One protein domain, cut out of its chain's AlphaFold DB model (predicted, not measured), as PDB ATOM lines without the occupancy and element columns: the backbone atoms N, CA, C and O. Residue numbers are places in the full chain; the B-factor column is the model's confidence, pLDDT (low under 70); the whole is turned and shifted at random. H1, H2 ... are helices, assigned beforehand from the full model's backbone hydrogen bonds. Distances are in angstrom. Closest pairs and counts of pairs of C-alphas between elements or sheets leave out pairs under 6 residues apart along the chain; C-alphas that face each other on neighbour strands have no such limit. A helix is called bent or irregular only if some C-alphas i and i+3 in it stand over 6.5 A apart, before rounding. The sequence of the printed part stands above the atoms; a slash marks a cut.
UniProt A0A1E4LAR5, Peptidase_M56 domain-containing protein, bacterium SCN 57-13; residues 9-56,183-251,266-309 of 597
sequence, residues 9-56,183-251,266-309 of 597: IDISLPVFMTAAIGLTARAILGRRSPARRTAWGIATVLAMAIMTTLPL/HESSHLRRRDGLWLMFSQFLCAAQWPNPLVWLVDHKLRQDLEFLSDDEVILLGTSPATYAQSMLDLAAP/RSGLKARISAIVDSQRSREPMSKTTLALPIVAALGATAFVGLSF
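Overview. This is residues 9 to 56, 183 to 251 and 266 to 309 of the 597 residues of the protein "Peptidase_M56 domain-containing protein" of bacterium SCN 57-13 (UniProt A0A1E4LAR5). Five helices, H1, H2, H4, H5 and H8, make a lengthwise bundle with H2 in its middle, between H4 and H8. H5 runs on past the others; H7 packs on its later half and pairs with H6, while the short H3 packs steeply on H5. The printed part has 161 residues with eight named helices, H1 to H8 in chain order, and no named strand: all helix. It is compact, with a radius of gyration of the C-alphas of 16.7 A, and only just elongated, spanning 53 by 35 by 25 A.

Arrangement. H1, residues 9 to 29, and H2, residues 34 to 56, form a helical hairpin with a shallow tilt of 14 degrees; the closest C-alphas, of Gly 22 and Thr 44, are 5.1 A apart. H3, residues 183 to 190, is close to but not clearly touching H4, residues 192 to 205. H4 touches residues 42 to 49 of H2 at a steep tilt of 39 degrees, closest at C-alphas Val 45 and Ser 199, 6.3 A. The hub is H5, residues 210 to 233, which touches five helices; with H4 it forms a hairpin, closest at C-alphas Cys 203 and Val 212, 5.8 A. Its residues 223 to 231 touch H3, closest at C-alphas His 183 and Ser 227, 5.3 A. H6, residues 238 to 249, touches H7, residues 266 to 277, opposite ways at 18 degrees, closest at C-alphas Ala 242 and Ile 273, 5.7 A. Residues 221 to 229 of H5 touch H7, closest at C-alphas Phe 225 and Arg 272, 6.5 A. H8, residues 288 to 309, touches H2 at a shallow tilt of 31 degrees, closest at C-alphas Ala 43 and Ile 295, 4.7 A; H5 and H8 are apart. Every O i to N i+4 pair is within hydrogen-bond range in H3, H4, H5 and H6, against 16 of 17 in H1, 17 of 19 in H2, 7 of 8 in H7 and 16 of 18 in H8.

Along the chain. H1 begins at C-alpha 9 (21.121, -17.984, -29.177) and is 29.5 A long. H2, 33.9 A, is irregular: C-alphas 52 and 55 are 7.2 A apart. H5, 34.7 A, begins at C-alpha 210 (23.352, -3.872, -32.212). H8, 31.2 A, ends at C-alpha 309 (22.965, -20.385, -17.180).

Size, cuts and confidence. The C-alphas farthest apart, of Pro 251 and Leu 307, are 53.1 A apart. Residues 57 to 182 are cut out, with 39.4 A between C-alphas 56 and 183, and residues 252 to 265, with 11.8 A between C-alphas 251 and 266. Of the links printed whole, H7 to H8 is short and the others are tight. Mean pLDDT of the printed part is 84.7; residues 32, 54 to 56, 250 to 251, 266 to 267, 301 to 302 and 304 to 309 are under 70.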
ATOM      1  N   ILE A   9      21.957 -18.582 -30.231       77.00
ATOM      2  CA  ILE A   9      21.121 -17.984 -29.177       77.00
ATOM      3  C   ILE A   9      21.835 -18.050 -27.822       77.00
ATOM      4  O   ILE A   9      21.900 -17.037 -27.121       77.00
ATOM      5  N   ASP A  10      22.406 -19.209 -27.490       74.94
ATOM      6  CA  ASP A  10      23.074 -19.465 -26.211       74.94
ATOM      7  C   ASP A  10      24.310 -18.567 -26.007       74.94
ATOM      8  O   ASP A  10      24.631 -18.226 -24.873       74.94
ATOM      9  N   ILE A  11      24.975 -18.122 -27.082       79.25
ATOM     10  CA  ILE A  11      26.079 -17.146 -27.013       79.25
ATOM     11  C   ILE A  11      25.577 -15.699 -27.089       79.25
ATOM     12  O   ILE A  11      26.003 -14.846 -26.305       79.25
ATOM     13  N   SER A  12      24.714 -15.374 -28.053       85.19
ATOM     14  CA  SER A  12      24.370 -13.978 -28.339       85.19
ATOM     15  C   SER A  12      23.481 -13.347 -27.272       85.19
ATOM     16  O   SER A  12      23.615 -12.146 -27.018       85.19
ATOM     17  N   LEU A  13      22.603 -14.119 -26.623       84.62
ATOM     18  CA  LEU A  13      21.705 -13.594 -25.594       84.62
ATOM     19  C   LEU A  13      22.461 -13.137 -24.329       84.62
ATOM     20  O   LEU A  13      22.251 -11.992 -23.917       84.62
ATOM     21  N   PRO A  14      23.382 -13.928 -23.736       84.19
ATOM     22  CA  PRO A  14      24.218 -13.445 -22.638       84.19
ATOM     23  C   PRO A  14      25.015 -12.193 -23.006       84.19
ATOM     24  O   PRO A  14      25.007 -11.221 -22.251       84.19
ATOM     25  N   VAL A  15      25.638 -12.164 -24.191       88.56
ATOM     26  CA  VAL A  15      26.423 -11.003 -24.636       88.56
ATOM     27  C   VAL A  15      25.548  -9.755 -24.783       88.56
ATOM     28  O   VAL A  15      25.955  -8.667 -24.373       88.56
ATOM     29  N   PHE A  16      24.331  -9.896 -25.315       90.56
ATOM     30  CA  PHE A  16      23.351  -8.810 -25.385       90.56
ATOM     31  C   PHE A  16      23.009  -8.261 -23.994       90.56
ATOM     32  O   PHE A  16      23.063  -7.047 -23.782       90.56
ATOM     33  N   MET A  17      22.716  -9.139 -23.032       86.62
ATOM     34  CA  MET A  17      22.397  -8.738 -21.659       86.62
ATOM     35  C   MET A  17      23.581  -8.038 -20.984       86.62
ATOM     36  O   MET A  17      23.407  -6.984 -20.369       86.62
ATOM     37  N   THR A  18      24.798  -8.555 -21.156       88.00
ATOM     38  CA  THR A  18      26.023  -7.923 -20.649       88.00
ATOM     39  C   THR A  18      26.233  -6.535 -21.252       88.00
ATOM     40  O   THR A  18      26.530  -5.591 -20.517       88.00
ATOM     41  N   ALA A  19      26.030  -6.374 -22.564       91.25
ATOM     42  CA  ALA A  19      26.129  -5.077 -23.228       91.25
ATOM     43  C   ALA A  19      25.098  -4.077 -22.676       91.25
ATOM     44  O   ALA A  19      25.444  -2.931 -22.384       91.25
ATOM     45  N   ALA A  20      23.847  -4.506 -22.478       91.62
ATOM     46  CA  ALA A  20      22.779  -3.674 -21.925       91.62
ATOM     47  C   ALA A  20      23.082  -3.208 -20.489       91.62
ATOM     48  O   ALA A  20      22.975  -2.014 -20.180       91.62
ATOM     49  N   ILE A  21      23.510  -4.129 -19.619       87.75
ATOM     50  CA  ILE A  21      23.894  -3.825 -18.232       87.75
ATOM     51  C   ILE A  21      25.079  -2.857 -18.218       87.75
ATOM     52  O   ILE A  21      25.033  -1.837 -17.531       87.75
ATOM     53  N   GLY A  22      26.107  -3.129 -19.022       88.00
ATOM     54  CA  GLY A  22      27.296  -2.289 -19.129       88.00
ATOM     55  C   GLY A  22      26.993  -0.866 -19.601       88.00
ATOM     56  O   GLY A  22      27.451   0.106 -18.995       88.00
ATOM     57  N   LEU A  23      26.150  -0.716 -20.627       91.06
ATOM     58  CA  LEU A  23      25.691   0.589 -21.117       91.06
ATOM     59  C   LEU A  23      24.898   1.359 -20.055       91.06
ATOM     60  O   LEU A  23      25.068   2.575 -19.927       91.06
ATOM     61  N   THR A  24      24.073   0.664 -19.273       89.19
ATOM     62  CA  THR A  24      23.278   1.259 -18.191       89.19
ATOM     63  C   THR A  24      24.166   1.693 -17.026       89.19
ATOM     64  O   THR A  24      24.092   2.841 -16.584       89.19
ATOM     65  N   ALA A  25      25.076   0.825 -16.576       84.06
ATOM     66  CA  ALA A  25      26.055   1.136 -15.537       84.06
ATOM     67  C   ALA A  25      26.920   2.335 -15.944       84.06
ATOM     68  O   ALA A  25      27.064   3.289 -15.178       84.06
ATOM     69  N   ARG A  26      27.396   2.362 -17.193       87.94
ATOM     70  CA  ARG A  26      28.092   3.513 -17.781       87.94
ATOM     71  C   ARG A  26      27.243   4.787 -17.731       87.94
ATOM     72  O   ARG A  26      27.763   5.850 -17.389       87.94
ATOM     73  N   ALA A  27      25.961   4.703 -18.082       87.44
ATOM     74  CA  ALA A  27      25.058   5.850 -18.126       87.44
ATOM     75  C   ALA A  27      24.685   6.397 -16.741       87.44
ATOM     76  O   ALA A  27      24.375   7.581 -16.648       87.44
ATOM     77  N   ILE A  28      24.714   5.576 -15.687       84.88
ATOM     78  CA  ILE A  28      24.370   5.969 -14.311       84.88
ATOM     79  C   ILE A  28      25.632   6.340 -13.522       84.88
ATOM     80  O   ILE A  28      25.755   7.459 -13.021       84.88
ATOM     81  N   LEU A  29      26.591   5.418 -13.446       76.69
ATOM     82  CA  LEU A  29      27.775   5.498 -12.582       76.69
ATOM     83  C   LEU A  29      28.914   6.308 -13.219       76.69
ATOM     84  O   LEU A  29      29.805   6.798 -12.524       76.69
ATOM     85  N   GLY A  30      28.879   6.486 -14.541       70.00
ATOM     86  CA  GLY A  30      29.851   7.266 -15.304       70.00
ATOM     87  C   GLY A  30      29.401   8.689 -15.659       70.00
ATOM     88  O   GLY A  30      30.095   9.371 -16.411       70.00
ATOM     89  N   ARG A  31      28.257   9.180 -15.151       73.75
ATOM     90  CA  ARG A  31      27.692  10.481 -15.581       73.75
ATOM     91  C   ARG A  31      28.677  11.643 -15.501       73.75
ATOM     92  O   ARG A  31      28.696  12.474 -16.402       73.75
ATOM     93  N   ARG A  32      29.500  11.687 -14.451       69.94
ATOM     94  CA  ARG A  32      30.331  12.859 -14.143       69.94
ATOM     95  C   ARG A  32      31.736  12.829 -14.743       69.94
ATOM     96  O   ARG A  32      32.259  13.893 -15.035       69.94
ATOM     97  N   SER A  33      32.319  11.648 -14.962       84.44
ATOM     98  CA  SER A  33      33.724  11.506 -15.368       84.44
ATOM     99  C   SER A  33      33.868  10.566 -16.575       84.44
ATOM    100  O   SER A  33      33.429   9.411 -16.513       84.44
ATOM    101  N   PRO A  34      34.507  11.008 -17.669       86.38
ATOM    102  CA  PRO A  34      34.830  10.155 -18.817       86.38
ATOM    103  C   PRO A  34      35.779   9.017 -18.473       86.38
ATOM    104  O   PRO A  34      35.649   7.945 -19.055       86.38
ATOM    105  N   ALA A  35      36.684   9.206 -17.507       87.69
ATOM    106  CA  ALA A  35      37.542   8.128 -17.026       87.69
ATOM    107  C   ALA A  35      36.694   6.975 -16.467       87.69
ATOM    108  O   ALA A  35      36.912   5.814 -16.810       87.69
ATOM    109  N   ARG A  36      35.647   7.291 -15.690       86.88
ATOM    110  CA  ARG A  36      34.695   6.285 -15.188       86.88
ATOM    111  C   ARG A  36      33.897   5.644 -16.320       86.88
ATOM    112  O   ARG A  36      33.730   4.429 -16.318       86.88
ATOM    113  N   ARG A  37      33.420   6.424 -17.299       89.50
ATOM    114  CA  ARG A  37      32.708   5.860 -18.466       89.50
ATOM    115  C   ARG A  37      33.584   4.907 -19.268       89.50
ATOM    116  O   ARG A  37      33.118   3.830 -19.626       89.50
ATOM    117  N   THR A  38      34.843   5.282 -19.480       89.31
ATOM    118  CA  THR A  38      35.851   4.459 -20.153       89.31
ATOM    119  C   THR A  38      36.090   3.167 -19.382       89.31
ATOM    120  O   THR A  38      36.032   2.094 -19.973       89.31
ATOM    121  N   ALA A  39      36.267   3.240 -18.059       90.12
ATOM    122  CA  ALA A  39      36.465   2.062 -17.217       90.12
ATOM    123  C   ALA A  39      35.277   1.085 -17.281       90.12
ATOM    124  O   ALA A  39      35.478  -0.112 -17.471       90.12
ATOM    125  N   TRP A  40      34.039   1.589 -17.207       88.88
ATOM    126  CA  TRP A  40      32.839   0.767 -17.411       88.88
ATOM    127  C   TRP A  40      32.747   0.209 -18.834       88.88
ATOM    128  O   TRP A  40      32.357  -0.943 -19.007       88.88
ATOM    129  N   GLY A  41      33.141   0.978 -19.852       90.88
ATOM    130  CA  GLY A  41      33.211   0.516 -21.241       90.88
ATOM    131  C   GLY A  41      34.195  -0.642 -21.423       90.88
ATOM    132  O   GLY A  41      33.819  -1.677 -21.969       90.88
ATOM    133  N   ILE A  42      35.414  -0.513 -20.894       91.56
ATOM    134  CA  ILE A  42      36.442  -1.565 -20.910       91.56
ATOM    135  C   ILE A  42      35.951  -2.810 -20.162       91.56
ATOM    136  O   ILE A  42      36.025  -3.915 -20.695       91.56
ATOM    137  N   ALA A  43      35.398  -2.641 -18.958       90.50
ATOM    138  CA  ALA A  43      34.855  -3.751 -18.179       90.50
ATOM    139  C   ALA A  43      33.712  -4.474 -18.915       90.50
ATOM    140  O   ALA A  43      33.649  -5.701 -18.903       90.50
ATOM    141  N   THR A  44      32.855  -3.725 -19.616       91.12
ATOM    142  CA  THR A  44      31.779  -4.290 -20.447       91.12
ATOM    143  C   THR A  44      32.349  -5.105 -21.604       91.12
ATOM    144  O   THR A  44      31.911  -6.227 -21.831       91.12
ATOM    145  N   VAL A  45      33.352  -4.579 -22.314       92.81
ATOM    146  CA  VAL A  45      34.041  -5.289 -23.404       92.81
ATOM    147  C   VAL A  45      34.671  -6.591 -22.906       92.81
ATOM    148  O   VAL A  45      34.476  -7.636 -23.524       92.81
ATOM    149  N   LEU A  46      35.362  -6.564 -21.766       91.81
ATOM    150  CA  LEU A  46      35.948  -7.763 -21.160       91.81
ATOM    151  C   LEU A  46      34.881  -8.799 -20.776       91.81
ATOM    152  O   LEU A  46      35.026  -9.974 -21.105       91.81
ATOM    153  N   ALA A  47      33.789  -8.374 -20.140       89.19
ATOM    154  CA  ALA A  47      32.697  -9.274 -19.769       89.19
ATOM    155  C   ALA A  47      32.006  -9.898 -20.992       89.19
ATOM    156  O   ALA A  47      31.733 -11.097 -21.000       89.19
ATOM    157  N   MET A  48      31.782  -9.119 -22.057       90.50
ATOM    158  CA  MET A  48      31.246  -9.638 -23.321       90.50
ATOM    159  C   MET A  48      32.182 -10.676 -23.950       90.50
ATOM    160  O   MET A  48      31.710 -11.686 -24.473       90.50
ATOM    161  N   ALA A  49      33.497 -10.462 -23.885       89.69
ATOM    162  CA  ALA A  49      34.464 -11.432 -24.387       89.69
ATOM    163  C   ALA A  49      34.405 -12.751 -23.615       89.69
ATOM    164  O   ALA A  49      34.317 -13.809 -24.236       89.69
ATOM    165  N   ILE A  50      34.358 -12.690 -22.281       85.88
ATOM    166  CA  ILE A  50      34.219 -13.885 -21.438       85.88
ATOM    167  C   ILE A  50      32.930 -14.631 -21.799       85.88
ATOM    168  O   ILE A  50      32.970 -15.831 -22.062       85.88
ATOM    169  N   MET A  51      31.807 -13.917 -21.915       82.69
ATOM    170  CA  MET A  51      30.514 -14.493 -22.309       82.69
ATOM    171  C   MET A  51      30.535 -15.139 -23.693       82.69
ATOM    172  O   MET A  51      29.942 -16.196 -23.882       82.69
ATOM    173  N   THR A  52      31.269 -14.556 -24.640       82.12
ATOM    174  CA  THR A  52      31.428 -15.133 -25.982       82.12
ATOM    175  C   THR A  52      32.194 -16.462 -25.941       82.12
ATOM    176  O   THR A  52      31.944 -17.341 -26.760       82.12
ATOM    177  N   THR A  53      33.109 -16.629 -24.978       77.50
ATOM    178  CA  THR A  53      33.932 -17.842 -24.825       77.50
ATOM    179  C   THR A  53      33.342 -18.903 -23.897       77.50
ATOM    180  O   THR A  53      33.738 -20.060 -23.995       77.50
ATOM    181  N   LEU A  54      32.401 -18.554 -23.013       69.19
ATOM    182  CA  LEU A  54      31.859 -19.479 -22.009       69.19
ATOM    183  C   LEU A  54      31.269 -20.767 -22.614       69.19
ATOM    184  O   LEU A  54      31.573 -21.836 -22.090       69.19
ATOM    185  N   PRO A  55      30.515 -20.728 -23.731       65.12
ATOM    186  CA  PRO A  55      29.994 -21.950 -24.355       65.12
ATOM    187  C   PRO A  55      31.056 -22.808 -25.056       65.12
ATOM    188  O   PRO A  55      30.765 -23.939 -25.432       65.12
ATOM    189  N   LEU A  56      32.272 -22.282 -25.247       61.97
ATOM    190  CA  LEU A  56      33.423 -23.034 -25.757       61.97
ATOM    191  C   LEU A  56      34.191 -23.741 -24.636       61.97
ATOM    192  O   LEU A  56      35.038 -24.585 -24.925       61.97
ATOM    193  N   HIS A 183      47.675  14.888 -26.932       92.75
ATOM    194  CA  HIS A 183      46.456  14.130 -27.253       92.75
ATOM    195  C   HIS A 183      46.789  12.727 -27.770       92.75
ATOM    196  O   HIS A 183      46.366  11.731 -27.181       92.75
ATOM    197  N   GLU A 184      47.609  12.633 -28.817       90.06
ATOM    198  CA  GLU A 184      47.983  11.354 -29.436       90.06
ATOM    199  C   GLU A 184      48.840  10.485 -28.499       90.06
ATOM    200  O   GLU A 184      48.659   9.269 -28.431       90.06
ATOM    201  N   SER A 185      49.731  11.093 -27.707       92.00
ATOM    202  CA  SER A 185      50.510  10.383 -26.679       92.00
ATOM    203  C   SER A 185      49.607   9.743 -25.629       92.00
ATOM    204  O   SER A 185      49.911   8.659 -25.127       92.00
ATOM    205  N   SER A 186      48.490  10.391 -25.298       89.94
ATOM    206  CA  SER A 186      47.552   9.883 -24.304       89.94
ATOM    207  C   SER A 186      46.903   8.563 -24.752       89.94
ATOM    208  O   SER A 186      46.795   7.633 -23.947       89.94
ATOM    209  N   HIS A 187      46.586   8.431 -26.048       89.44
ATOM    210  CA  HIS A 187      46.092   7.188 -26.643       89.44
ATOM    211  C   HIS A 187      47.121   6.060 -26.528       89.44
ATOM    212  O   HIS A 187      46.788   4.970 -26.056       89.44
ATOM    213  N   LEU A 188      48.381   6.336 -26.881       91.06
ATOM    214  CA  LEU A 188      49.470   5.352 -26.833       91.06
ATOM    215  C   LEU A 188      49.783   4.902 -25.402       91.06
ATOM    216  O   LEU A 188      49.981   3.716 -25.133       91.06
ATOM    217  N   ARG A 189      49.783   5.841 -24.449       91.50
ATOM    218  CA  ARG A 189      50.039   5.550 -23.033       91.50
ATOM    219  C   ARG A 189      48.979   4.626 -22.433       91.50
ATOM    220  O   ARG A 189      49.313   3.763 -21.623       91.50
ATOM    221  N   ARG A 190      47.715   4.791 -22.832       88.31
ATOM    222  CA  ARG A 190      46.586   3.958 -22.381       88.31
ATOM    223  C   ARG A 190      46.324   2.736 -23.270       88.31
ATOM    224  O   ARG A 190      45.520   1.882 -22.893       88.31
ATOM    225  N   ARG A 191      47.043   2.612 -24.393       89.75
ATOM    226  CA  ARG A 191      46.886   1.563 -25.414       89.75
ATOM    227  C   ARG A 191      45.461   1.486 -25.965       89.75
ATOM    228  O   ARG A 191      44.898   0.401 -26.131       89.75
ATOM    229  N   ASP A 192      44.873   2.647 -26.226       88.00
ATOM    230  CA  ASP A 192      43.483   2.796 -26.660       88.00
ATOM    231  C   ASP A 192      43.183   1.988 -27.937       88.00
ATOM    232  O   ASP A 192      42.129   1.361 -28.056       88.00
ATOM    233  N   GLY A 193      44.134   1.912 -28.866       86.75
ATOM    234  CA  GLY A 193      44.039   1.122 -30.087       86.75
ATOM    235  C   GLY A 193      43.874  -0.376 -29.830       86.75
ATOM    236  O   GLY A 193      43.083  -1.010 -30.526       86.75
ATOM    237  N   LEU A 194      44.524  -0.944 -28.805       89.06
ATOM    238  CA  LEU A 194      44.342  -2.361 -28.453       89.06
ATOM    239  C   LEU A 194      42.917  -2.634 -27.962       89.06
ATOM    240  O   LEU A 194      42.295  -3.614 -28.379       89.06
ATOM    241  N   TRP A 195      42.366  -1.747 -27.130       88.25
ATOM    242  CA  TRP A 195      40.979  -1.851 -26.672       88.25
ATOM    243  C   TRP A 195      39.986  -1.733 -27.827       88.25
ATOM    244  O   TRP A 195      39.020  -2.494 -27.899       88.25
ATOM    245  N   LEU A 196      40.242  -0.825 -28.769       88.81
ATOM    246  CA  LEU A 196      39.402  -0.643 -29.950       88.81
ATOM    247  C   LEU A 196      39.492  -1.813 -30.933       88.81
ATOM    248  O   LEU A 196      38.482  -2.145 -31.552       88.81
ATOM    249  N   MET A 197      40.652  -2.455 -31.074       89.56
ATOM    250  CA  MET A 197      40.776  -3.699 -31.839       89.56
ATOM    251  C   MET A 197      39.993  -4.832 -31.194       89.56
ATOM    252  O   MET A 197      39.274  -5.553 -31.881       89.56
ATOM    253  N   PHE A 198      40.115  -4.985 -29.876       91.94
ATOM    254  CA  PHE A 198      39.423  -6.037 -29.147       91.94
ATOM    255  C   PHE A 198      37.900  -5.853 -29.210       91.94
ATOM    256  O   PHE A 198      37.165  -6.788 -29.518       91.94
ATOM    257  N   SER A 199      37.429  -4.616 -29.051       92.25
ATOM    258  CA  SER A 199      36.031  -4.236 -29.268       92.25
ATOM    259  C   SER A 199      35.552  -4.529 -30.701       92.25
ATOM    260  O   SER A 199      34.464  -5.073 -30.891       92.25
ATOM    261  N   GLN A 200      36.370  -4.255 -31.727       91.44
ATOM    262  CA  GLN A 200      36.041  -4.597 -33.119       91.44
ATOM    263  C   GLN A 200      35.984  -6.101 -33.375       91.44
ATOM    264  O   GLN A 200      35.132  -6.546 -34.143       91.44
ATOM    265  N   PHE A 201      36.853  -6.888 -32.740       94.12
ATOM    266  CA  PHE A 201      36.786  -8.344 -32.812       94.12
ATOM    267  C   PHE A 201      35.454  -8.859 -32.254       94.12
ATOM    268  O   PHE A 201      34.795  -9.668 -32.906       94.12
ATOM    269  N   LEU A 202      35.003  -8.331 -31.111       93.25
ATOM    270  CA  LEU A 202      33.683  -8.663 -30.566       93.25
ATOM    271  C   LEU A 202      32.548  -8.210 -31.486       93.25
ATOM    272  O   LEU A 202      31.608  -8.967 -31.691       93.25
ATOM    273  N   CYS A 203      32.645  -7.021 -32.090       94.62
ATOM    274  CA  CYS A 203      31.678  -6.573 -33.096       94.62
ATOM    275  C   CYS A 203      31.642  -7.506 -34.310       94.62
ATOM    276  O   CYS A 203      30.576  -7.712 -34.868       94.62
ATOM    277  N   ALA A 204      32.771  -8.082 -34.731       93.56
ATOM    278  CA  ALA A 204      32.780  -9.078 -35.797       93.56
ATOM    279  C   ALA A 204      32.108 -10.378 -35.331       93.56
ATOM    280  O   ALA A 204      31.229 -10.894 -36.018       93.56
ATOM    281  N   ALA A 205      32.493 -10.895 -34.159       91.56
ATOM    282  CA  ALA A 205      31.964 -12.143 -33.597       91.56
ATOM    283  C   ALA A 205      30.460 -12.067 -33.284       91.56
ATOM    284  O   ALA A 205      29.756 -13.066 -33.357       91.56
ATOM    285  N   GLN A 206      29.969 -10.876 -32.951       92.25
ATOM    286  CA  GLN A 206      28.580 -10.588 -32.600       92.25
ATOM    287  C   GLN A 206      27.978  -9.566 -33.564       92.25
ATOM    288  O   GLN A 206      27.188  -8.717 -33.160       92.25
ATOM    289  N   TRP A 207      28.342  -9.627 -34.846       93.88
ATOM    290  CA  TRP A 207      27.921  -8.629 -35.831       93.88
ATOM    291  C   TRP A 207      26.406  -8.409 -35.944       93.88
ATOM    292  O   TRP A 207      26.030  -7.262 -36.206       93.88
ATOM    293  N   PRO A 208      25.522  -9.402 -35.684       92.12
ATOM    294  CA  PRO A 208      24.080  -9.163 -35.656       92.12
ATOM    295  C   PRO A 208      23.603  -8.390 -34.415       92.12
ATOM    296  O   PRO A 208      22.473  -7.912 -34.399       92.12
ATOM    297  N   ASN A 209      24.419  -8.276 -33.362       92.88
ATOM    298  CA  ASN A 209      24.039  -7.688 -32.081       92.88
ATOM    299  C   ASN A 209      24.271  -6.160 -32.070       92.88
ATOM    300  O   ASN A 209      25.414  -5.711 -31.941       92.88
ATOM    301  N   PRO A 210      23.212  -5.327 -32.130       95.50
ATOM    302  CA  PRO A 210      23.352  -3.872 -32.212       95.50
ATOM    303  C   PRO A 210      23.959  -3.242 -30.950       95.50
ATOM    304  O   PRO A 210      24.565  -2.171 -31.031       95.50
ATOM    305  N   LEU A 211      23.830  -3.883 -29.782       95.44
ATOM    306  CA  LEU A 211      24.358  -3.328 -28.534       95.44
ATOM    307  C   LEU A 211      25.882  -3.406 -28.465       95.44
ATOM    308  O   LEU A 211      26.497  -2.504 -27.902       95.44
ATOM    309  N   VAL A 212      26.501  -4.414 -29.084       94.88
ATOM    310  CA  VAL A 212      27.970  -4.526 -29.145       94.88
ATOM    311  C   VAL A 212      28.554  -3.366 -29.960       94.88
ATOM    312  O   VAL A 212      29.498  -2.712 -29.519       94.88
ATOM    313  N   TRP A 213      27.918  -3.017 -31.083       95.19
ATOM    314  CA  TRP A 213      28.275  -1.834 -31.874       95.19
ATOM    315  C   TRP A 213      28.085  -0.525 -31.103       95.19
ATOM    316  O   TRP A 213      28.892   0.400 -31.224       95.19
ATOM    317  N   LEU A 214      27.027  -0.430 -30.293       95.44
ATOM    318  CA  LEU A 214      26.793   0.740 -29.454       95.44
ATOM    319  C   LEU A 214      27.859   0.867 -28.356       95.44
ATOM    320  O   LEU A 214      28.330   1.979 -28.107       95.44
ATOM    321  N   VAL A 215      28.272  -0.243 -27.737       94.38
ATOM    322  CA  VAL A 215      29.386  -0.273 -26.776       94.38
ATOM    323  C   VAL A 215      30.682   0.198 -27.440       94.38
ATOM    324  O   VAL A 215      31.319   1.100 -26.897       94.38
ATOM    325  N   ASP A 216      31.034  -0.314 -28.626       94.31
ATOM    326  CA  ASP A 216      32.218   0.132 -29.383       94.31
ATOM    327  C   ASP A 216      32.173   1.639 -29.673       94.31
ATOM    328  O   ASP A 216      33.133   2.369 -29.412       94.31
ATOM    329  N   HIS A 217      31.030   2.130 -30.156       92.38
ATOM    330  CA  HIS A 217      30.849   3.545 -30.460       92.38
ATOM    331  C   HIS A 217      31.011   4.431 -29.215       92.38
ATOM    332  O   HIS A 217      31.665   5.475 -29.271       92.38
ATOM    333  N   LYS A 218      30.433   4.015 -28.084       92.12
ATOM    334  CA  LYS A 218      30.541   4.745 -26.817       92.12
ATOM    335  C   LYS A 218      31.947   4.694 -26.234       92.12
ATOM    336  O   LYS A 218      32.415   5.727 -25.764       92.12
ATOM    337  N   LEU A 219      32.627   3.553 -26.324       91.69
ATOM    338  CA  LEU A 219      34.015   3.417 -25.894       91.69
ATOM    339  C   LEU A 219      34.921   4.369 -26.681       91.69
ATOM    340  O   LEU A 219      35.639   5.150 -26.071       91.69
ATOM    341  N   ARG A 220      34.821   4.398 -28.018       91.69
ATOM    342  CA  ARG A 220      35.565   5.358 -28.862       91.69
ATOM    343  C   ARG A 220      35.347   6.799 -28.424       91.69
ATOM    344  O   ARG A 220      36.299   7.556 -28.294       91.69
ATOM    345  N   GLN A 221      34.089   7.170 -28.196       91.50
ATOM    346  CA  GLN A 221      33.743   8.519 -27.770       91.50
ATOM    347  C   GLN A 221      34.367   8.870 -26.411       91.50
ATOM    348  O   GLN A 221      34.882   9.973 -26.245       91.50
ATOM    349  N   ASP A 222      34.331   7.949 -25.446       91.50
ATOM    350  CA  ASP A 222      34.892   8.191 -24.116       91.50
ATOM    351  C   ASP A 222      36.427   8.256 -24.123       91.50
ATOM    352  O   ASP A 222      36.988   9.051 -23.374       91.50
ATOM    353  N   LEU A 223      37.100   7.503 -25.000       89.81
ATOM    354  CA  LEU A 223      38.558   7.566 -25.176       89.81
ATOM    355  C   LEU A 223      39.019   8.916 -25.744       89.81
ATOM    356  O   LEU A 223      40.000   9.487 -25.268       89.81
ATOM    357  N   GLU A 224      38.291   9.472 -26.716       92.06
ATOM    358  CA  GLU A 224      38.552  10.829 -27.224       92.06
ATOM    359  C   GLU A 224      38.360  11.873 -26.121       92.06
ATOM    360  O   GLU A 224      39.225  12.710 -25.889       92.06
ATOM    361  N   PHE A 225      37.258  11.772 -25.377       92.50
ATOM    362  CA  PHE A 225      36.963  12.645 -24.244       92.50
ATOM    363  C   PHE A 225      38.008  12.584 -23.132       92.50
ATOM    364  O   PHE A 225      38.280  13.605 -22.507       92.50
ATOM    365  N   LEU A 226      38.561  11.404 -22.863       91.06
ATOM    366  CA  LEU A 226      39.609  11.216 -21.868       91.06
ATOM    367  C   LEU A 226      40.937  11.831 -22.330       91.06
ATOM    368  O   LEU A 226      41.657  12.409 -21.522       91.06
ATOM    369  N   SER A 227      41.232  11.738 -23.625       90.88
ATOM    370  CA  SER A 227      42.407  12.361 -24.244       90.88
ATOM    371  C   SER A 227      42.314  13.886 -24.219       90.88
ATOM    372  O   SER A 227      43.254  14.551 -23.790       90.88
ATOM    373  N   ASP A 228      41.147  14.427 -24.580       93.44
ATOM    374  CA  ASP A 228      40.859  15.861 -24.514       93.44
ATOM    375  C   ASP A 228      41.026  16.401 -23.084       93.44
ATOM    376  O   ASP A 228      41.637  17.450 -22.871       93.44
ATOM    377  N   ASP A 229      40.523  15.669 -22.086       92.81
ATOM    378  CA  ASP A 229      40.647  16.063 -20.682       92.81
ATOM    379  C   ASP A 229      42.104  16.024 -20.200       92.81
ATOM    380  O   ASP A 229      42.513  16.888 -19.428       92.81
ATOM    381  N   GLU A 230      42.909  15.073 -20.677       91.69
ATOM    382  CA  GLU A 230      44.333  14.986 -20.345       91.69
ATOM    383  C   GLU A 230      45.125  16.190 -20.878       91.69
ATOM    384  O   GLU A 230      45.955  16.746 -20.160       91.69
ATOM    385  N   VAL A 231      44.826  16.654 -22.095       93.00
ATOM    386  CA  VAL A 231      45.450  17.858 -22.671       93.00
ATOM    387  C   VAL A 231      45.161  19.098 -21.818       93.00
ATOM    388  O   VAL A 231      46.063  19.913 -21.590       93.00
ATOM    389  N   ILE A 232      43.927  19.227 -21.321       93.25
ATOM    390  CA  ILE A 232      43.507  20.323 -20.436       93.25
ATOM    391  C   ILE A 232      44.191  20.209 -19.067       93.25
ATOM    392  O   ILE A 232      44.716  21.198 -18.559       93.25
ATOM    393  N   LEU A 233      44.234  19.007 -18.481       91.50
ATOM    394  CA  LEU A 233      44.888  18.752 -17.191       91.50
ATOM    395  C   LEU A 233      46.400  19.028 -17.224       91.50
ATOM    396  O   LEU A 233      46.974  19.389 -16.202       91.50
ATOM    397  N   LEU A 234      47.038  18.916 -18.393       90.56
ATOM    398  CA  LEU A 234      48.441  19.287 -18.620       90.56
ATOM    399  C   LEU A 234      48.653  20.800 -18.857       90.56
ATOM    400  O   LEU A 234      49.727  21.210 -19.307       90.56
ATOM    401  N   GLY A 235      47.646  21.633 -18.578       89.19
ATOM    402  CA  GLY A 235      47.751  23.097 -18.553       89.19
ATOM    403  C   GLY A 235      47.346  23.811 -19.845       89.19
ATOM    404  O   GLY A 235      47.530  25.020 -19.949       89.19
ATOM    405  N   THR A 236      46.790  23.107 -20.835       91.75
ATOM    406  CA  THR A 236      46.325  23.748 -22.078       91.75
ATOM    407  C   THR A 236      44.987  24.451 -21.841       91.75
ATOM    408  O   THR A 236      44.039  23.833 -21.356       91.75
ATOM    409  N   SER A 237      44.871  25.726 -22.233       91.81
ATOM    410  CA  SER A 237      43.599  26.461 -22.162       91.81
ATOM    411  C   SER A 237      42.500  25.744 -22.971       91.81
ATOM    412  O   SER A 237      42.704  25.499 -24.167       91.81
ATOM    413  N   PRO A 238      41.319  25.450 -22.383       92.06
ATOM    414  CA  PRO A 238      40.218  24.797 -23.093       92.06
ATOM    415  C   PRO A 238      39.774  25.543 -24.357       92.06
ATOM    416  O   PRO A 238      39.469  24.911 -25.365       92.06
ATOM    417  N   ALA A 239      39.769  26.881 -24.328       90.88
ATOM    418  CA  ALA A 239      39.372  27.703 -25.470       90.88
ATOM    419  C   ALA A 239      40.388  27.603 -26.620       90.88
ATOM    420  O   ALA A 239      40.010  27.333 -27.760       90.88
ATOM    421  N   THR A 240      41.681  27.741 -26.312       88.81
ATOM    422  CA  THR A 240      42.772  27.607 -27.292       88.81
ATOM    423  C   THR A 240      42.807  26.206 -27.902       88.81
ATOM    424  O   THR A 240      43.010  26.043 -29.110       88.81
ATOM    425  N   TYR A 241      42.560  25.184 -27.081       92.06
ATOM    426  CA  TYR A 241      42.502  23.801 -27.534       92.06
ATOM    427  C   TYR A 241      41.287  23.535 -28.438       92.06
ATOM    428  O   TYR A 241      41.442  22.977 -29.527       92.06
ATOM    429  N   ALA A 242      40.093  23.999 -28.053       91.25
ATOM    430  CA  ALA A 242      38.886  23.876 -28.871       91.25
ATOM    431  C   ALA A 242      39.037  24.575 -30.235       91.25
ATOM    432  O   ALA A 242      38.635  24.014 -31.257       91.25
ATOM    433  N   GLN A 243      39.663  25.757 -30.267       88.69
ATOM    434  CA  GLN A 243      39.965  26.455 -31.516       88.69
ATOM    435  C   GLN A 243      40.945  25.656 -32.382       88.69
ATOM    436  O   GLN A 243      40.687  25.430 -33.561       88.69
ATOM    437  N   SER A 244      42.018  25.126 -31.786       85.88
ATOM    438  CA  SER A 244      42.982  24.274 -32.494       85.88
ATOM    439  C   SER A 244      42.324  23.036 -33.116       85.88
ATOM    440  O   SER A 244      42.623  22.680 -34.255       85.88
ATOM    441  N   MET A 245      41.384  22.405 -32.406       85.38
ATOM    442  CA  MET A 245      40.581  21.300 -32.935       85.38
ATOM    443  C   MET A 245      39.700  21.712 -34.122       85.38
ATOM    444  O   MET A 245      39.594  20.961 -35.094       85.38
ATOM    445  N   LEU A 246      39.061  22.885 -34.054       86.00
ATOM    446  CA  LEU A 246      38.257  23.425 -35.152       86.00
ATOM    447  C   LEU A 246      39.111  23.689 -36.394       86.00
ATOM    448  O   LEU A 246      38.712  23.310 -37.495       86.00
ATOM    449  N   ASP A 247      40.302  24.253 -36.211       81.31
ATOM    450  CA  ASP A 247      41.229  24.560 -37.300       81.31
ATOM    451  C   ASP A 247      41.734  23.284 -37.996       81.31
ATOM    452  O   ASP A 247      41.868  23.249 -39.220       81.31
ATOM    453  N   LEU A 248      41.953  22.205 -37.235       76.50
ATOM    454  CA  LEU A 248      42.310  20.883 -37.768       76.50
ATOM    455  C   LEU A 248      41.135  20.183 -38.468       76.50
ATOM    456  O   LEU A 248      41.339  19.379 -39.383       76.50
ATOM    457  N   ALA A 249      39.904  20.457 -38.036       73.25
ATOM    458  CA  ALA A 249      38.690  19.894 -38.619       73.25
ATOM    459  C   ALA A 249      38.173  20.675 -39.839       73.25
ATOM    460  O   ALA A 249      37.359  20.140 -40.605       73.25
ATOM    461  N   ALA A 250      38.627  21.915 -40.035       60.19
ATOM    462  CA  ALA A 250      38.242  22.750 -41.160       60.19
ATOM    463  C   ALA A 250      38.636  22.081 -42.498       60.19
ATOM    464  O   ALA A 250      39.750  21.574 -42.666       60.19
ATOM    465  N   PRO A 251      37.721  22.014 -43.482       50.66
ATOM    466  CA  PRO A 251      37.901  21.162 -44.647       50.66
ATOM    467  C   PRO A 251      38.913  21.749 -45.639       50.66
ATOM    468  O   PRO A 251      38.563  22.572 -46.482       50.66
ATOM    469  N   ARG A 266      30.609  14.454 -37.857       43.53
ATOM    470  CA  ARG A 266      30.178  15.823 -37.490       43.53
ATOM    471  C   ARG A 266      29.617  15.905 -36.067       43.53
ATOM    472  O   ARG A 266      29.885  16.875 -35.364       43.53
ATOM    473  N   SER A 267      28.875  14.887 -35.630       55.91
ATOM    474  CA  SER A 267      28.344  14.811 -34.262       55.91
ATOM    475  C   SER A 267      29.449  14.612 -33.216       55.91
ATOM    476  O   SER A 267      29.354  15.175 -32.127       55.91
ATOM    477  N   GLY A 268      30.524  13.892 -33.564       76.44
ATOM    478  CA  GLY A 268      31.673  13.658 -32.686       76.44
ATOM    479  C   GLY A 268      32.446  14.928 -32.322       76.44
ATOM    480  O   GLY A 268      32.672  15.180 -31.143       76.44
ATOM    481  N   LEU A 269      32.793  15.766 -33.307       84.06
ATOM    482  CA  LEU A 269      33.527  17.014 -33.051       84.06
ATOM    483  C   LEU A 269      32.723  17.990 -32.185       84.06
ATOM    484  O   LEU A 269      33.256  18.534 -31.223       84.06
ATOM    485  N   LYS A 270      31.428  18.174 -32.486       87.56
ATOM    486  CA  LYS A 270      30.540  19.019 -31.673       87.56
ATOM    487  C   LYS A 270      30.513  18.538 -30.222       87.56
ATOM    488  O   LYS A 270      30.674  19.344 -29.316       87.56
ATOM    489  N   ALA A 271      30.343  17.232 -30.012       88.25
ATOM    490  CA  ALA A 271      30.314  16.654 -28.674       88.25
ATOM    491  C   ALA A 271      31.635  16.875 -27.916       88.25
ATOM    492  O   ALA A 271      31.597  17.178 -26.728       88.25
ATOM    493  N   ARG A 272      32.785  16.769 -28.596       91.81
ATOM    494  CA  ARG A 272      34.113  17.042 -28.018       91.81
ATOM    495  C   ARG A 272      34.278  18.499 -27.625       91.81
ATOM    496  O   ARG A 272      34.584  18.767 -26.472       91.81
ATOM    497  N   ILE A 273      33.975  19.431 -28.527       92.06
ATOM    498  CA  ILE A 273      34.065  20.869 -28.237       92.06
ATOM    499  C   ILE A 273      33.172  21.232 -27.052       92.06
ATOM    500  O   ILE A 273      33.654  21.855 -26.112       92.06
ATOM    501  N   SER A 274      31.908  20.790 -27.051       91.00
ATOM    502  CA  SER A 274      30.996  21.015 -25.922       91.00
ATOM    503  C   SER A 274      31.556  20.472 -24.607       91.00
ATOM    504  O   SER A 274      31.423  21.121 -23.577       91.00
ATOM    505  N   ALA A 275      32.205  19.309 -24.634       89.75
ATOM    506  CA  ALA A 275      32.768  18.695 -23.442       89.75
ATOM    507  C   ALA A 275      34.085  19.357 -22.984       89.75
ATOM    508  O   ALA A 275      34.373  19.358 -21.786       89.75
ATOM    509  N   ILE A 276      34.879  19.915 -23.903       91.56
ATOM    510  CA  ILE A 276      36.113  20.666 -23.615       91.56
ATOM    511  C   ILE A 276      35.783  21.968 -22.882       91.56
ATOM    512  O   ILE A 276      36.405  22.260 -21.860       91.56
ATOM    513  N   VAL A 277      34.791  22.721 -23.375       91.00
ATOM    514  CA  VAL A 277      34.418  24.041 -22.828       91.00
ATOM    515  C   VAL A 277      33.556  23.968 -21.565       91.00
ATOM    516  O   VAL A 277      33.411  24.969 -20.869       91.00
ATOM    517  N   ASP A 278      33.000  22.799 -21.239       89.25
ATOM    518  CA  ASP A 278      32.222  22.590 -20.017       89.25
ATOM    519  C   ASP A 278      33.125  22.640 -18.772       89.25
ATOM    520  O   ASP A 278      33.836  21.684 -18.440       89.25
ATOM    521  N   SER A 279      33.116  23.769 -18.064       80.62
ATOM    522  CA  SER A 279      33.920  23.979 -16.855       80.62
ATOM    523  C   SER A 279      33.433  23.171 -15.649       80.62
ATOM    524  O   SER A 279      34.233  22.890 -14.761       80.62
ATOM    525  N   GLN A 280      32.168  22.738 -15.633       81.75
ATOM    526  CA  GLN A 280      31.557  21.986 -14.527       81.75
ATOM    527  C   GLN A 280      31.814  20.474 -14.621       81.75
ATOM    528  O   GLN A 280      31.524  19.712 -13.695       81.75
ATOM    529  N   ARG A 281      32.366  20.012 -15.745       83.50
ATOM    530  CA  ARG A 281      32.713  18.610 -15.975       83.50
ATOM    531  C   ARG A 281      33.856  18.148 -15.065       83.50
ATOM    532  O   ARG A 281      34.913  18.778 -15.016       83.50
ATOM    533  N   SER A 282      33.688  16.986 -14.424       83.31
ATOM    534  CA  SER A 282      34.773  16.343 -13.670       83.31
ATOM    535  C   SER A 282      35.835  15.798 -14.629       83.31
ATOM    536  O   SER A 282      35.556  14.960 -15.493       83.31
ATOM    537  N   ARG A 283      37.062  16.296 -14.453       85.75
ATOM    538  CA  ARG A 283      38.274  15.895 -15.174       85.75
ATOM    539  C   ARG A 283      39.172  15.126 -14.211       85.75
ATOM    540  O   ARG A 283      40.131  15.653 -13.662       85.75
ATOM    541  N   GLU A 284      38.794  13.885 -13.943       83.00
ATOM    542  CA  GLU A 284      39.592  12.967 -13.128       83.00
ATOM    543  C   GLU A 284      40.503  12.136 -14.045       83.00
ATOM    544  O   GLU A 284      40.007  11.587 -15.036       83.00
ATOM    545  N   PRO A 285      41.805  11.989 -13.735       77.06
ATOM    546  CA  PRO A 285      42.660  11.064 -14.466       77.06
ATOM    547  C   PRO A 285      42.201   9.618 -14.242       77.06
ATOM    548  O   PRO A 285      41.642   9.264 -13.201       77.06
ATOM    549  N   MET A 286      42.462   8.748 -15.217       76.56
ATOM    550  CA  MET A 286      42.156   7.326 -15.076       76.56
ATOM    551  C   MET A 286      43.124   6.677 -14.077       76.56
ATOM    552  O   MET A 286      44.309   6.521 -14.362       76.56
ATOM    553  N   SER A 287      42.617   6.298 -12.902       77.88
ATOM    554  CA  SER A 287      43.396   5.631 -11.853       77.88
ATOM    555  C   SER A 287      43.148   4.115 -11.823       77.88
ATOM    556  O   SER A 287      42.148   3.619 -12.351       77.88
ATOM    557  N   LYS A 288      44.034   3.363 -11.152       75.88
ATOM    558  CA  LYS A 288      43.879   1.906 -10.974       75.88
ATOM    559  C   LYS A 288      42.581   1.542 -10.241       75.88
ATOM    560  O   LYS A 288      41.938   0.562 -10.598       75.88
ATOM    561  N   THR A 289      42.164   2.342  -9.259       71.25
ATOM    562  CA  THR A 289      40.928   2.107  -8.492       71.25
ATOM    563  C   THR A 289      39.681   2.393  -9.327       71.25
ATOM    564  O   THR A 289      38.709   1.642  -9.252       71.25
ATOM    565  N   THR A 290      39.733   3.410 -10.194       74.88
ATOM    566  CA  THR A 290      38.670   3.720 -11.164       74.88
ATOM    567  C   THR A 290      38.427   2.564 -12.139       74.88
ATOM    568  O   THR A 290      37.297   2.377 -12.585       74.88
ATOM    569  N   LEU A 291      39.467   1.782 -12.450       75.44
ATOM    570  CA  LEU A 291      39.401   0.640 -13.362       75.44
ATOM    571  C   LEU A 291      39.036  -0.681 -12.659       75.44
ATOM    572  O   LEU A 291      38.289  -1.483 -13.215       75.44
ATOM    573  N   ALA A 292      39.529  -0.906 -11.438       76.81
ATOM    574  CA  ALA A 292      39.353  -2.172 -10.728       76.81
ATOM    575  C   ALA A 292      37.888  -2.459 -10.360       76.81
ATOM    576  O   ALA A 292      37.414  -3.573 -10.574       76.81
ATOM    577  N   LEU A 293      37.153  -1.466  -9.849       79.44
ATOM    578  CA  LEU A 293      35.778  -1.670  -9.377       79.44
ATOM    579  C   LEU A 293      34.812  -2.099 -10.506       79.44
ATOM    580  O   LEU A 293      34.117  -3.100 -10.321       79.44
ATOM    581  N   PRO A 294      34.779  -1.436 -11.683       80.38
ATOM    582  CA  PRO A 294      33.971  -1.891 -12.814       80.38
ATOM    583  C   PRO A 294      34.349  -3.286 -13.302       80.38
ATOM    584  O   PRO A 294      33.463  -4.065 -13.633       80.38
ATOM    585  N   ILE A 295      35.646  -3.616 -13.331       79.44
ATOM    586  CA  ILE A 295      36.113  -4.939 -13.760       79.44
ATOM    587  C   ILE A 295      35.632  -6.010 -12.784       79.44
ATOM    588  O   ILE A 295      35.049  -6.995 -13.222       79.44
ATOM    589  N   VAL A 296      35.806  -5.815 -11.475       81.81
ATOM    590  CA  VAL A 296      35.334  -6.767 -10.457       81.81
ATOM    591  C   VAL A 296      33.816  -6.920 -10.519       81.81
ATOM    592  O   VAL A 296      33.317  -8.042 -10.500       81.81
ATOM    593  N   ALA A 297      33.074  -5.819 -10.662       76.75
ATOM    594  CA  ALA A 297      31.622  -5.861 -10.810       76.75
ATOM    595  C   ALA A 297      31.193  -6.606 -12.084       76.75
ATOM    596  O   ALA A 297      30.279  -7.428 -12.043       76.75
ATOM    597  N   ALA A 298      31.871  -6.363 -13.207       74.56
ATOM    598  CA  ALA A 298      31.591  -7.027 -14.472       74.56
ATOM    599  C   ALA A 298      31.939  -8.522 -14.414       74.56
ATOM    600  O   ALA A 298      31.145  -9.340 -14.873       74.56
ATOM    601  N   LEU A 299      33.057  -8.900 -13.791       75.94
ATOM    602  CA  LEU A 299      33.433 -10.294 -13.544       75.94
ATOM    603  C   LEU A 299      32.447 -10.992 -12.598       75.94
ATOM    604  O   LEU A 299      32.039 -12.114 -12.879       75.94
ATOM    605  N   GLY A 300      32.002 -10.326 -11.529       76.00
ATOM    606  CA  GLY A 300      30.993 -10.849 -10.605       76.00
ATOM    607  C   GLY A 300      29.634 -11.056 -11.275       76.00
ATOM    608  O   GLY A 300      29.028 -12.115 -11.133       76.00
ATOM    609  N   ALA A 301      29.184 -10.094 -12.086       69.44
ATOM    610  CA  ALA A 301      27.970 -10.233 -12.890       69.44
ATOM    611  C   ALA A 301      28.109 -11.352 -13.935       69.44
ATOM    612  O   ALA A 301      27.169 -12.109 -14.163       69.44
ATOM    613  N   THR A 302      29.295 -11.499 -14.529       69.06
ATOM    614  CA  THR A 302      29.612 -12.568 -15.485       69.06
ATOM    615  C   THR A 302      29.570 -13.937 -14.810       69.06
ATOM    616  O   THR A 302      28.965 -14.862 -15.345       69.06
ATOM    617  N   ALA A 303      30.125 -14.063 -13.603       70.38
ATOM    618  CA  ALA A 303      30.031 -15.274 -12.796       70.38
ATOM    619  C   ALA A 303      28.579 -15.578 -12.400       70.38
ATOM    620  O   ALA A 303      28.160 -16.725 -12.494       70.38
ATOM    621  N   PHE A 304      27.783 -14.572 -12.029       69.88
ATOM    622  CA  PHE A 304      26.371 -14.752 -11.677       69.88
ATOM    623  C   PHE A 304      25.515 -15.196 -12.870       69.88
ATOM    624  O   PHE A 304      24.718 -16.126 -12.751       69.88
ATOM    625  N   VAL A 305      25.697 -14.572 -14.036       66.19
ATOM    626  CA  VAL A 305      25.015 -14.961 -15.275       66.19
ATOM    627  C   VAL A 305      25.472 -16.356 -15.699       66.19
ATOM    628  O   VAL A 305      24.630 -17.212 -15.939       66.19
ATOM    629  N   GLY A 306      26.779 -16.629 -15.691       62.69
ATOM    630  CA  GLY A 306      27.335 -17.955 -15.968       62.69
ATOM    631  C   GLY A 306      26.798 -19.032 -15.023       62.69
ATOM    632  O   GLY A 306      26.414 -20.097 -15.485       62.69
ATOM    633  N   LEU A 307      26.672 -18.740 -13.724       63.75
ATOM    634  CA  LEU A 307      26.043 -19.620 -12.735       63.75
ATOM    635  C   LEU A 307      24.545 -19.792 -12.992       63.75
ATOM    636  O   LEU A 307      24.042 -20.896 -12.840       63.75
ATOM    637  N   SER A 308      23.831 -18.746 -13.406       61.97
ATOM    638  CA  SER A 308      22.397 -18.819 -13.723       61.97
ATOM    639  C   SER A 308      22.142 -19.659 -14.974       61.97
ATOM    640  O   SER A 308      21.231 -20.482 -14.986       61.97
ATOM    641  N   PHE A 309      22.989 -19.525 -15.999       57.34
ATOM    642  CA  PHE A 309      22.965 -20.385 -17.180       57.34
ATOM    643  C   PHE A 309      23.467 -21.796 -16.868       57.34
ATOM    644  O   PHE A 309      22.885 -22.735 -17.380       57.34
TER     645      PHE A 309